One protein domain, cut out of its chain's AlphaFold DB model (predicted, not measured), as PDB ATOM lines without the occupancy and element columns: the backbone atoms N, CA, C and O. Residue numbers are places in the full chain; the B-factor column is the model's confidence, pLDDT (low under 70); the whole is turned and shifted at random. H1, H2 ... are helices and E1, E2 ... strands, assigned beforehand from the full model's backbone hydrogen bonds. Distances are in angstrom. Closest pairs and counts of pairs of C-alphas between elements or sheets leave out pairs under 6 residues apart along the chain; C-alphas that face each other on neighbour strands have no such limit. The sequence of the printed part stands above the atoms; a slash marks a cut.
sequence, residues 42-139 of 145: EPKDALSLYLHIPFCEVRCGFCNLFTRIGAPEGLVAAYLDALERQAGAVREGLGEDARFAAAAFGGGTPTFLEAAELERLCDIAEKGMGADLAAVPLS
ATOM      1  N   GLU A  42     414.979 362.172  50.079       95.94
ATOM      2  CA  GLU A  42     415.170 362.734  48.743       95.94
ATOM      3  C   GLU A  42     415.328 364.265  48.790       95.94
ATOM      4  O   GLU A  42     414.654 364.936  49.596       95.94
ATOM      5  N   PRO A  43     416.180 364.840  47.919       96.81
ATOM      6  CA  PRO A  43     416.277 366.283  47.749       96.81
ATOM      7  C   PRO A  43     414.968 366.838  47.177       96.81
ATOM      8  O   PRO A  43     414.352 366.256  46.284       96.81
ATOM      9  N   LYS A  44     414.529 367.971  47.727       97.50
ATOM     10  CA  LYS A  44     413.246 368.618  47.396       97.50
ATOM     11  C   LYS A  44     413.392 370.112  47.110       97.50
ATOM     12  O   LYS A  44     412.401 370.824  47.049       97.50
ATOM     13  N   ASP A  45     414.617 370.587  46.945       97.06
ATOM     14  CA  ASP A  45     414.973 371.984  46.702       97.06
ATOM     15  C   ASP A  45     414.874 372.396  45.222       97.06
ATOM     16  O   ASP A  45     414.896 373.586  44.919       97.06
ATOM     17  N   ALA A  46     414.726 371.432  44.304       97.62
ATOM     18  CA  ALA A  46     414.605 371.684  42.868       97.62
ATOM     19  C   ALA A  46     413.785 370.596  42.138       97.62
ATOM     20  O   ALA A  46     414.312 369.806  41.356       97.62
ATOM     21  N   LEU A  47     412.479 370.538  42.399       98.12
ATOM     22  CA  LEU A  47     411.555 369.580  41.782       98.12
ATOM     23  C   LEU A  47     411.037 370.057  40.415       98.12
ATOM     24  O   LEU A  47     410.914 371.254  40.160       98.12
ATOM     25  N   SER A  48     410.638 369.113  39.562       98.06
ATOM     26  CA  SER A  48     409.901 369.400  38.324       98.06
ATOM     27  C   SER A  48     408.427 369.037  38.495       98.06
ATOM     28  O   SER A  48     408.104 367.875  38.746       98.06
ATOM     29  N   LEU A  49     407.529 370.014  38.338       98.50
ATOM     30  CA  LEU A  49     406.085 369.789  38.374       98.50
ATOM     31  C   LEU A  49     405.575 369.423  36.978       98.50
ATOM     32  O   LEU A  49     405.796 370.160  36.022       98.50
ATOM     33  N   TYR A  50     404.838 368.321  36.863       98.38
ATOM     34  CA  TYR A  50     404.104 367.978  35.647       98.38
ATOM     35  C   TYR A  50     402.639 367.713  35.978       98.38
ATOM     36  O   TYR A  50     402.342 366.818  36.773       98.38
ATOM     37  N   LEU A  51     401.728 368.466  35.355       98.44
ATOM     38  CA  LEU A  51     400.292 368.196  35.413       98.44
ATOM     39  C   LEU A  51     399.832 367.625  34.073       98.44
ATOM     40  O   LEU A  51     400.036 368.217  33.013       98.44
ATOM     41  N   HIS A  52     399.221 366.446  34.136       97.88
ATOM     42  CA  HIS A  52     398.728 365.744  32.961       97.88
ATOM     43  C   HIS A  52     397.277 366.143  32.679       97.88
ATOM     44  O   HIS A  52     396.443 366.025  33.567       97.88
ATOM     45  N   ILE A  53     396.958 366.557  31.453       97.94
ATOM     46  CA  ILE A  53     395.587 366.792  30.981       97.94
ATOM     47  C   ILE A  53     395.295 365.792  29.866       97.94
ATOM     48  O   ILE A  53     395.852 365.926  28.780       97.94
ATOM     49  N   PRO A  54     394.440 364.779  30.079       97.00
ATOM     50  CA  PRO A  54     394.296 363.680  29.133       97.00
ATOM     51  C   PRO A  54     393.347 364.005  27.976       97.00
ATOM     52  O   PRO A  54     393.100 363.133  27.154       97.00
ATOM     53  N   PHE A  55     392.751 365.192  27.899       96.88
ATOM     54  CA  PHE A  55     391.684 365.470  26.938       96.88
ATOM     55  C   PHE A  55     392.220 365.929  25.584       96.88
ATOM     56  O   PHE A  55     393.184 366.684  25.513       96.88
ATOM     57  N   CYS A  56     391.585 365.460  24.512       95.44
ATOM     58  CA  CYS A  56     391.820 365.927  23.150       95.44
ATOM     59  C   CYS A  56     390.480 366.104  22.438       95.44
ATOM     60  O   CYS A  56     389.558 365.310  22.637       95.44
ATOM     61  N   GLU A  57     390.416 367.072  21.531       92.50
ATOM     62  CA  GLU A  57     389.282 367.223  20.620       92.50
ATOM     63  C   GLU A  57     389.199 366.043  19.637       92.50
ATOM     64  O   GLU A  57     388.147 365.429  19.458       92.50
ATOM     65  N   VAL A  58     390.345 365.660  19.058       91.88
ATOM     66  CA  VAL A  58     390.442 364.615  18.029       91.88
ATOM     67  C   VAL A  58     391.451 363.528  18.387       91.88
ATOM     68  O   VAL A  58     392.431 363.750  19.100       91.88
ATOM     69  N   ARG A  59     391.236 362.319  17.852       91.31
ATOM     70  CA  ARG A  59     392.196 361.215  17.964       91.31
ATOM     71  C   ARG A  59     393.084 361.181  16.728       91.31
ATOM     72  O   ARG A  59     392.713 360.609  15.707       91.31
ATOM     73  N   CYS A  60     394.283 361.743  16.838       92.06
ATOM     74  CA  CYS A  60     395.287 361.634  15.784       92.06
ATOM     75  C   CYS A  60     395.700 360.166  15.586       92.06
ATOM     76  O   CYS A  60     396.051 359.483  16.551       92.06
ATOM     77  N   GLY A  61     395.714 359.684  14.338       91.69
ATOM     78  CA  GLY A  61     396.047 358.286  14.022       91.69
ATOM     79  C   GLY A  61     397.480 357.874  14.387       91.69
ATOM     80  O   GLY A  61     397.753 356.693  14.571       91.69
ATOM     81  N   PHE A  62     398.381 358.845  14.536       89.88
ATOM     82  CA  PHE A  62     399.767 358.636  14.961       89.88
ATOM     83  C   PHE A  62     399.974 358.765  16.481       89.88
ATOM     84  O   PHE A  62     401.064 358.485  16.973       89.88
ATOM     85  N   CYS A  63     398.967 359.223  17.234       89.88
ATOM     86  CA  CYS A  63     399.135 359.543  18.648       89.88
ATOM     87  C   CYS A  63     399.165 358.273  19.511       89.88
ATOM     88  O   CYS A  63     398.208 357.493  19.551       89.88
ATOM     89  N   ASN A  64     400.271 358.100  20.237       85.12
ATOM     90  CA  ASN A  64     400.499 357.027  21.206       85.12
ATOM     91  C   ASN A  64     400.429 357.510  22.671       85.12
ATOM     92  O   ASN A  64     400.745 356.738  23.579       85.12
ATOM     93  N   LEU A  65     400.020 358.762  22.898       86.50
ATOM     94  CA  LEU A  65     399.837 359.342  24.226       86.50
ATOM     95  C   LEU A  65     398.558 358.807  24.886       86.50
ATOM     96  O   LEU A  65     397.612 358.353  24.227       86.50
ATOM     97  N   PHE A  66     398.530 358.861  26.217       85.31
ATOM     98  CA  PHE A  66     397.342 358.531  26.996       85.31
ATOM     99  C   PHE A  66     396.344 359.681  26.907       85.31
ATOM    100  O   PHE A  66     396.435 360.648  27.651       85.31
ATOM    101  N   THR A  67     395.403 359.573  25.970       91.69
ATOM    102  CA  THR A  67     394.414 360.625  25.713       91.69
ATOM    103  C   THR A  67     392.984 360.099  25.682       91.69
ATOM    104  O   THR A  67     392.729 358.921  25.402       91.69
ATOM    105  N   ARG A  68     392.040 360.996  25.951       93.56
ATOM    106  CA  ARG A  68     390.599 360.799  25.981       93.56
ATOM    107  C   ARG A  68     389.945 361.810  25.046       93.56
ATOM    108  O   ARG A  68     390.011 363.010  25.279       93.56
ATOM    109  N   ILE A  69     389.274 361.289  24.026       93.75
ATOM    110  CA  ILE A  69     388.386 362.061  23.151       93.75
ATOM    111  C   ILE A  69     386.932 361.898  23.589       93.75
ATOM    112  O   ILE A  69     386.601 360.914  24.262       93.75
ATOM    113  N   GLY A  70     386.070 362.836  23.188       92.44
ATOM    114  CA  GLY A  70     384.637 362.778  23.487       92.44
ATOM    115  C   GLY A  70     384.375 362.721  24.991       92.44
ATOM    116  O   GLY A  70     383.697 361.810  25.474       92.44
ATOM    117  N   ALA A  71     385.001 363.628  25.745       91.44
ATOM    118  CA  ALA A  71     384.731 363.767  27.168       91.44
ATOM    119  C   ALA A  71     383.242 364.121  27.352       91.44
ATOM    120  O   ALA A  71     382.794 365.115  26.783       91.44
ATOM    121  N   PRO A  72     382.454 363.309  28.083       93.81
ATOM    122  CA  PRO A  72     381.089 363.685  28.413       93.81
ATOM    123  C   PRO A  72     381.091 364.932  29.298       93.81
ATOM    124  O   PRO A  72     382.075 365.226  29.985       93.81
ATOM    125  N   GLU A  73     379.965 365.636  29.295       93.19
ATOM    126  CA  GLU A  73     379.754 366.820  30.122       93.19
ATOM    127  C   GLU A  73     380.113 366.547  31.592       93.19
ATOM    128  O   GLU A  73     379.824 365.481  32.141       93.19
ATOM    129  N   GLY A  74     380.810 367.497  32.216       96.62
ATOM    130  CA  GLY A  74     381.255 367.404  33.606       96.62
ATOM    131  C   GLY A  74     382.485 366.521  33.854       96.62
ATOM    132  O   GLY A  74     383.053 366.599  34.943       96.62
ATOM    133  N   LEU A  75     382.963 365.724  32.884       97.56
ATOM    134  CA  LEU A  75     384.156 364.892  33.097       97.56
ATOM    135  C   LEU A  75     385.419 365.734  33.320       97.56
ATOM    136  O   LEU A  75     386.258 365.350  34.134       97.56
ATOM    137  N   VAL A  76     385.554 366.864  32.622       97.88
ATOM    138  CA  VAL A  76     386.693 367.781  32.794       97.88
ATOM    139  C   VAL A  76     386.712 368.346  34.213       97.88
ATOM    140  O   VAL A  76     387.717 368.216  34.910       97.88
ATOM    141  N   ALA A  77     385.575 368.860  34.687       98.25
ATOM    142  CA  ALA A  77     385.431 369.354  36.052       98.25
ATOM    143  C   ALA A  77     385.758 368.272  37.096       98.25
ATOM    144  O   ALA A  77     386.592 368.494  37.971       98.25
ATOM    145  N   ALA A  78     385.194 367.068  36.949       98.44
ATOM    146  CA  ALA A  78     385.464 365.947  37.850       98.44
ATOM    147  C   ALA A  78     386.941 365.508  37.835       98.44
ATOM    148  O   ALA A  78     387.473 365.054  38.853       98.44
ATOM    149  N   TYR A  79     387.614 365.636  36.687       98.50
ATOM    150  CA  TYR A  79     389.045 365.381  36.568       98.50
ATOM    151  C   TYR A  79     389.865 366.430  37.323       98.50
ATOM    152  O   TYR A  79     390.746 366.057  38.093       98.50
ATOM    153  N   LEU A  80     389.546 367.718  37.168       98.62
ATOM    154  CA  LEU A  80     390.209 368.797  37.906       98.62
ATOM    155  C   LEU A  80     389.971 368.679  39.422       98.62
ATOM    156  O   LEU A  80     390.916 368.846  40.187       98.62
ATOM    157  N   ASP A  81     388.780 368.259  39.863       98.75
ATOM    158  CA  ASP A  81     388.500 367.958  41.279       98.75
ATOM    159  C   ASP A  81     389.365 366.805  41.811       98.75
ATOM    160  O   ASP A  81     389.751 366.767  42.982       98.75
ATOM    161  N   ALA A  82     389.624 365.792  40.981       98.69
ATOM    162  CA  ALA A  82     390.509 364.688  41.337       98.69
ATOM    163  C   ALA A  82     391.974 365.125  41.373       98.69
ATOM    164  O   ALA A  82     392.696 364.741  42.295       98.69
ATOM    165  N   LEU A  83     392.389 365.945  40.408       98.62
ATOM    166  CA  LEU A  83     393.740 366.478  40.315       98.62
ATOM    167  C   LEU A  83     394.065 367.392  41.504       98.62
ATOM    168  O   LEU A  83     395.137 367.269  42.082       98.62
ATOM    169  N   GLU A  84     393.124 368.236  41.924       98.69
ATOM    170  CA  GLU A  84     393.258 369.101  43.101       98.69
ATOM    171  C   GLU A  84     393.428 368.287  44.395       98.69
ATOM    172  O   GLU A  84     394.351 368.524  45.176       98.69
ATOM    173  N   ARG A  85     392.605 367.248  44.592       98.56
ATOM    174  CA  ARG A  85     392.757 366.322  45.731       98.56
ATOM    175  C   ARG A  85     394.099 365.595  45.707       98.56
ATOM    176  O   ARG A  85     394.716 365.404  46.755       98.56
ATOM    177  N   GLN A  86     394.549 365.183  44.522       98.31
ATOM    178  CA  GLN A  86     395.855 364.559  44.355       98.31
ATOM    179  C   GLN A  86     396.983 365.542  44.687       98.31
ATOM    180  O   GLN A  86     397.905 365.159  45.400       98.31
ATOM    181  N   ALA A  87     396.903 366.789  44.217       98.38
ATOM    182  CA  ALA A  87     397.889 367.825  44.503       98.38
ATOM    183  C   ALA A  87     398.051 368.040  46.013       98.38
ATOM    184  O   ALA A  87     399.171 367.995  46.513       98.38
ATOM    185  N   GLY A  88     396.939 368.136  46.754       97.75
ATOM    186  CA  GLY A  88     396.970 368.237  48.217       97.75
ATOM    187  C   GLY A  88     397.694 367.062  48.886       97.75
ATOM    188  O   GLY A  88     398.603 367.269  49.687       97.75
ATOM    189  N   ALA A  89     397.362 365.823  48.503       97.06
ATOM    190  CA  ALA A  89     398.007 364.630  49.061       97.06
ATOM    191  C   ALA A  89     399.506 364.532  48.710       97.06
ATOM    192  O   ALA A  89     400.311 364.057  49.515       97.06
ATOM    193  N   VAL A  90     399.898 364.970  47.509       97.50
ATOM    194  CA  VAL A  90     401.307 364.995  47.093       97.50
ATOM    195  C   VAL A  90     402.068 366.085  47.842       97.50
ATOM    196  O   VAL A  90     403.149 365.804  48.352       97.50
ATOM    197  N   ARG A  91     401.511 367.296  47.962       97.56
ATOM    198  CA  ARG A  91     402.114 368.401  48.718       97.56
ATOM    199  C   ARG A  91     402.330 368.024  50.182       97.56
ATOM    200  O   ARG A  91     403.434 368.219  50.682       97.56
ATOM    201  N   GLU A  92     401.349 367.400  50.833       96.81
ATOM    202  CA  GLU A  92     401.506 366.880  52.199       96.81
ATOM    203  C   GLU A  92     402.675 365.882  52.299       96.81
ATOM    204  O   GLU A  92     403.464 365.925  53.240       96.81
ATOM    205  N   GLY A  93     402.827 365.006  51.299       96.88
ATOM    206  CA  GLY A  93     403.935 364.054  51.231       96.88
ATOM    207  C   GLY A  93     405.308 364.691  50.989       96.88
ATOM    208  O   GLY A  93     406.308 364.170  51.475       96.88
ATOM    209  N   LEU A  94     405.374 365.798  50.248       97.38
ATOM    210  CA  LEU A  94     406.620 366.520  49.969       97.38
ATOM    211  C   LEU A  94     407.050 367.420  51.139       97.38
ATOM    212  O   LEU A  94     408.248 367.590  51.370       97.38
ATOM    213  N   GLY A  95     406.085 367.958  51.889       95.56
ATOM    214  CA  GLY A  95     406.304 368.931  52.955       95.56
ATOM    215  C   GLY A  95     406.445 370.372  52.447       95.56
ATOM    216  O   GLY A  95     406.639 370.631  51.260       95.56
ATOM    217  N   GLU A  96     406.360 371.325  53.376       92.56
ATOM    218  CA  GLU A  96     406.316 372.770  53.086       92.56
ATOM    219  C   GLU A  96     407.622 373.346  52.515       92.56
ATOM    220  O   GLU A  96     407.624 374.388  51.853       92.56
ATOM    221  N   ASP A  97     408.744 372.661  52.731       94.94
ATOM    222  CA  ASP A  97     410.063 373.099  52.267       94.94
ATOM    223  C   ASP A  97     410.358 372.707  50.814       94.94
ATOM    224  O   ASP A  97     411.384 373.109  50.266       94.94
ATOM    225  N   ALA A  98     409.463 371.959  50.161       97.50
ATOM    226  CA  ALA A  98     409.625 371.595  48.761       97.50
ATOM    227  C   ALA A  98     409.603 372.833  47.848       97.50
ATOM    228  O   ALA A  98     408.807 373.761  48.029       97.50
ATOM    229  N   ARG A  99     410.488 372.856  46.854       98.00
ATOM    230  CA  ARG A  99     410.621 373.928  45.867       98.00
ATOM    231  C   ARG A  99     410.631 373.334  44.470       98.00
ATOM    232  O   ARG A  99     411.224 372.283  44.234       98.00
ATOM    233  N   PHE A 100     409.980 374.028  43.546       98.56
ATOM    234  CA  PHE A 100     409.956 373.664  42.137       98.56
ATOM    235  C   PHE A 100     410.932 374.542  41.358       98.56
ATOM    236  O   PHE A 100     411.022 375.739  41.609       98.56
ATOM    237  N   ALA A 101     411.657 373.940  40.421       98.50
ATOM    238  CA  ALA A 101     412.572 374.621  39.509       98.50
ATOM    239  C   ALA A 101     411.999 374.746  38.087       98.50
ATOM    240  O   ALA A 101     412.509 375.531  37.292       98.50
ATOM    241  N   ALA A 102     410.962 373.970  37.756       98.56
ATOM    242  CA  ALA A 102     410.260 374.032  36.477       98.56
ATOM    243  C   ALA A 102     408.846 373.448  36.597       98.56
ATOM    244  O   ALA A 102     408.585 372.591  37.451       98.56
ATOM    245  N   ALA A 103     407.962 373.865  35.694       98.62
ATOM    246  CA  ALA A 103     406.621 373.315  35.547       98.62
ATOM    247  C   ALA A 103     406.297 372.998  34.079       98.62
ATOM    248  O   ALA A 103     406.748 373.677  33.154       98.62
ATOM    249  N   ALA A 104     405.491 371.964  33.854       98.56
ATOM    250  CA  ALA A 104     404.978 371.629  32.535       98.56
ATOM    251  C   ALA A 104     403.539 371.103  32.601       98.56
ATOM    252  O   ALA A 104     403.218 370.235  33.414       98.56
ATOM    253  N   PHE A 105     402.687 371.589  31.704       98.50
ATOM    254  CA  PHE A 105     401.354 371.044  31.463       98.50
ATOM    255  C   PHE A 105     401.359 370.333  30.114       98.50
ATOM    256  O   PHE A 105     401.740 370.919  29.099       98.50
ATOM    257  N   GLY A 106     400.941 369.071  30.090       96.88
ATOM    258  CA  GLY A 106     400.938 368.278  28.861       96.88
ATOM    259  C   GLY A 106     400.002 367.083  28.926       96.88
ATOM    260  O   GLY A 106     399.273 366.906  29.900       96.88
ATOM    261  N   GLY A 107     400.051 366.223  27.913       94.50
ATOM    262  CA  GLY A 107     399.363 364.933  27.930       94.50
ATOM    263  C   GLY A 107     398.593 364.644  26.653       94.50
ATOM    264  O   GLY A 107     399.152 364.124  25.694       94.50
ATOM    265  N   GLY A 108     397.292 364.902  26.681       93.75
ATOM    266  CA  GLY A 108     396.513 365.130  25.476       93.75
ATOM    267  C   GLY A 108     396.793 366.535  24.979       93.75
ATOM    268  O   GLY A 108     397.825 366.785  24.367       93.75
ATOM    269  N   THR A 109     395.888 367.451  25.287       94.94
ATOM    270  CA  THR A 109     396.020 368.854  24.925       94.94
ATOM    271  C   THR A 109     395.567 369.706  26.112       94.94
ATOM    272  O   THR A 109     394.369 369.851  26.314       94.94
ATOM    273  N   PRO A 110     396.472 370.292  26.915       96.44
ATOM    274  CA  PRO A 110     396.093 371.224  27.984       96.44
ATOM    275  C   PRO A 110     395.195 372.373  27.513       96.44
ATOM    276  O   PRO A 110     394.251 372.733  28.201       96.44
ATOM    277  N   THR A 111     395.432 372.888  26.303       94.56
ATOM    278  CA  THR A 111     394.598 373.924  25.657       94.56
ATOM    279  C   THR A 111     393.240 373.427  25.150       94.56
ATOM    280  O   THR A 111     392.505 374.196  24.546       94.56
ATOM    281  N   PHE A 112     392.881 372.164  25.404       95.25
ATOM    282  CA  PHE A 112     391.492 371.709  25.322       95.25
ATOM    283  C   PHE A 112     390.626 372.333  26.425       95.25
ATOM    284  O   PHE A 112     389.421 372.457  26.249       95.25
ATOM    285  N   LEU A 113     391.227 372.663  27.573       96.69
ATOM    286  CA  LEU A 113     390.527 373.296  28.685       96.69
ATOM    287  C   LEU A 113     390.044 374.691  28.288       96.69
ATOM    288  O   LEU A 113     390.778 375.455  27.656       96.69
ATOM    289  N   GLU A 114     388.850 375.045  28.747       96.19
ATOM    290  CA  GLU A 114     388.369 376.420  28.664       96.19
ATOM    291  C   GLU A 114     389.241 377.346  29.525       96.19
ATOM    292  O   GLU A 114     389.902 376.908  30.470       96.19
ATOM    293  N   ALA A 115     389.218 378.654  29.254       97.06
ATOM    294  CA  ALA A 115     390.080 379.614  29.954       97.06
ATOM    295  C   ALA A 115     389.968 379.522  31.491       97.06
ATOM    296  O   ALA A 115     390.982 379.458  32.180       97.06
ATOM    297  N   ALA A 116     388.745 379.418  32.023       98.19
ATOM    298  CA  ALA A 116     388.507 379.280  33.463       98.19
ATOM    299  C   ALA A 116     389.020 377.944  34.037       98.19
ATOM    300  O   ALA A 116     389.441 377.864  35.190       98.19
ATOM    301  N   GLU A 117     388.998 376.875  33.242       98.38
ATOM    302  CA  GLU A 117     389.527 375.568  33.637       98.38
ATOM    303  C   GLU A 117     391.060 375.554  33.604       98.38
ATOM    304  O   GLU A 117     391.690 374.926  34.457       98.38
ATOM    305  N   LEU A 118     391.668 376.282  32.664       97.62
ATOM    306  CA  LEU A 118     393.111 376.487  32.608       97.62
ATOM    307  C   LEU A 118     393.602 377.364  33.769       97.62
ATOM    308  O   LEU A 118     394.603 377.028  34.395       97.62
ATOM    309  N   GLU A 119     392.877 378.432  34.113       98.19
ATOM    310  CA  GLU A 119     393.125 379.218  35.331       98.19
ATOM    311  C   GLU A 119     393.066 378.327  36.574       98.19
ATOM    312  O   GLU A 119     393.967 378.362  37.413       98.19
ATOM    313  N   ARG A 120     392.061 377.447  36.655       98.44
ATOM    314  CA  ARG A 120     391.961 376.464  37.737       98.44
ATOM    315  C   ARG A 120     393.151 375.496  37.758       98.44
ATOM    316  O   ARG A 120     393.615 375.131  38.834       98.44
ATOM    317  N   LEU A 121     393.663 375.075  36.602       98.62
ATOM    318  CA  LEU A 121     394.860 374.234  36.526       98.62
ATOM    319  C   LEU A 121     396.107 374.961  37.056       98.62
ATOM    320  O   LEU A 121     396.887 374.363  37.802       98.62
ATOM    321  N   CYS A 122     396.270 376.242  36.715       98.44
ATOM    322  CA  CYS A 122     397.315 377.094  37.282       98.44
ATOM    323  C   CYS A 122     397.163 377.212  38.803       98.44
ATOM    324  O   CYS A 122     398.130 376.990  39.524       98.44
ATOM    325  N   ASP A 123     395.946 377.432  39.306       98.62
ATOM    326  CA  ASP A 123     395.661 377.473  40.743       98.62
ATOM    327  C   ASP A 123     396.030 376.161  41.457       98.62
ATOM    328  O   ASP A 123     396.588 376.189  42.554       98.62
ATOM    329  N   ILE A 124     395.778 375.001  40.844       98.75
ATOM    330  CA  ILE A 124     396.195 373.703  41.399       98.75
ATOM    331  C   ILE A 124     397.729 373.627  41.503       98.75
ATOM    332  O   ILE A 124     398.254 373.129  42.503       98.75
ATOM    333  N   ALA A 125     398.461 374.129  40.507       98.56
ATOM    334  CA  ALA A 125     399.922 374.173  40.539       98.56
ATOM    335  C   ALA A 125     400.461 375.182  41.573       98.56
ATOM    336  O   ALA A 125     401.370 374.860  42.338       98.56
ATOM    337  N   GLU A 126     399.894 376.384  41.641       98.06
ATOM    338  CA  GLU A 126     400.385 377.446  42.524       98.06
ATOM    339  C   GLU A 126     399.932 377.249  43.967       98.06
ATOM    340  O   GLU A 126     400.750 377.160  44.878       98.06
ATOM    341  N   LYS A 127     398.624 377.132  44.193       97.38
ATOM    342  CA  LYS A 127     398.031 377.065  45.536       97.38
ATOM    343  C   LYS A 127     398.053 375.645  46.089       97.38
ATOM    344  O   LYS A 127     398.278 375.462  47.281       97.38
ATOM    345  N   GLY A 128     397.823 374.647  45.234       97.25
ATOM    346  CA  GLY A 128     397.821 373.238  45.634       97.25
ATOM    347  C   GLY A 128     399.230 372.678  45.815       97.25
ATOM    348  O   GLY A 128     399.545 372.106  46.856       97.25
ATOM    349  N   MET A 129     400.093 372.855  44.811       98.06
ATOM    350  CA  MET A 129     401.459 372.318  44.840       98.06
ATOM    351  C   MET A 129     402.491 373.303  45.402       98.06
ATOM    352  O   MET A 129     403.471 372.851  45.995       98.06
ATOM    353  N   GLY A 130     402.290 374.620  45.281       97.25
ATOM    354  CA  GLY A 130     403.260 375.643  45.700       97.25
ATOM    355  C   GLY A 130     404.312 375.999  44.661       97.25
ATOM    356  O   GLY A 130     405.380 376.480  45.037       97.25
ATOM    357  N   ALA A 131     404.074 375.706  43.384       97.69
ATOM    358  CA  ALA A 131     404.961 376.160  42.323       97.69
ATOM    359  C   ALA A 131     404.743 377.659  42.075       97.69
ATOM    360  O   ALA A 131     403.613 378.085  41.887       97.69
ATOM    361  N   ASP A 132     405.809 378.454  42.041       97.25
ATOM    362  CA  ASP A 132     405.731 379.852  41.603       97.25
ATOM    363  C   ASP A 132     405.867 379.893  40.075       97.25
ATOM    364  O   ASP A 132     406.980 379.930  39.542       97.25
ATOM    365  N   LEU A 133     404.738 379.814  39.363       97.50
ATOM    366  CA  LEU A 133     404.719 379.724  37.898       97.50
ATOM    367  C   LEU A 133     405.223 381.000  37.212       97.50
ATOM    368  O   LEU A 133     405.590 380.951  36.039       97.50
ATOM    369  N   ALA A 134     405.259 382.128  37.926       96.81
ATOM    370  CA  ALA A 134     405.827 383.374  37.428       96.81
ATOM    371  C   ALA A 134     407.359 383.413  37.562       96.81
ATOM    372  O   ALA A 134     408.027 384.091  36.777       96.81
ATOM    373  N   ALA A 135     407.922 382.697  38.541       97.25
ATOM    374  CA  ALA A 135     409.361 382.659  38.794       97.25
ATOM    375  C   ALA A 135     410.092 381.492  38.112       97.25
ATOM    376  O   ALA A 135     411.307 381.582  37.908       97.25
ATOM    377  N   VAL A 136     409.397 380.404  37.760       97.94
ATOM    378  CA  VAL A 136     410.009 379.222  37.126       97.94
ATOM    379  C   VAL A 136     409.635 379.098  35.648       97.94
ATOM    380  O   VAL A 136     408.553 379.517  35.244       97.94
ATOM    381  N   PRO A 137     410.480 378.465  34.812       98.50
ATOM    382  CA  PRO A 137     410.088 378.109  33.456       98.50
ATOM    383  C   PRO A 137     408.833 377.223  33.451       98.50
ATOM    384  O   PRO A 137     408.838 376.126  34.017       98.50
ATOM    385  N   LEU A 138     407.786 377.695  32.772       98.06
ATOM    386  CA  LEU A 138     406.554 376.958  32.506       98.06
ATOM    387  C   LEU A 138     406.463 376.618  31.014       98.06
ATOM    388  O   LEU A 138     406.606 377.489  30.156       98.06
ATOM    389  N   SER A 139     406.178 375.354  30.711       98.06
ATOM    390  CA  SER A 139     405.819 374.896  29.365       98.06
ATOM    391  C   SER A 139     404.372 374.415  29.337       98.06
ATOM    392  O   SER A 139     403.946 373.687  30.232       98.06
TER     393      SER A 139
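Overview. This is residues 42 to 139 of the 145 residues of the protein "Coproporphyrinogen III oxidase family protein" of Streptomyces sp. SID8361 (UniProt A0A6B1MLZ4). A narrow ribbon of two parallel strands, E1 and E2, lies over two side-by-side helices, H1 and H2, with a looped head, residues 54 to 74, at one end. The 98 printed residues include E1, H1, E2 and H2 in that order, class mixed. The whole is compact, with a radius of gyration of the C-alphas of 14.2 A, and spans 41 by 27 by 24 A.

Arrangement. Start at E1, residues 47 to 53; H1, residues 75 to 94, is near it, with 7 pairs of C-alphas within 10 A. E2, residues 100 to 107, is E1's parallel neighbour at 19 degrees; find N 51 and O 104 within hydrogen-bond range, 3.0 A. E1, H1 and E2 form a strand-helix-strand unit, parallel strands with a helix between, its crossover right-handed. H2, residues 115 to 129, touches H1 at a shallow tilt of 16 degrees, the same way; their closest C-alphas, Ala 87 and Gly 128, are 5.5 A apart. In both helices every O i to N i+4 pair is within hydrogen-bond range.

Along the chain. Find C-alpha 47 at (411.555, 369.580, 41.782), where E1 begins its 19.5 A. H1 runs 28.1 A, E2 19.8 A, and H2 20.1 A to C-alpha 129 at (401.459, 372.318, 44.840).

Size, cuts and confidence. The printed part has no cut, E1 to H1 is a long link, and no printed residue is under 70 in pLDDT.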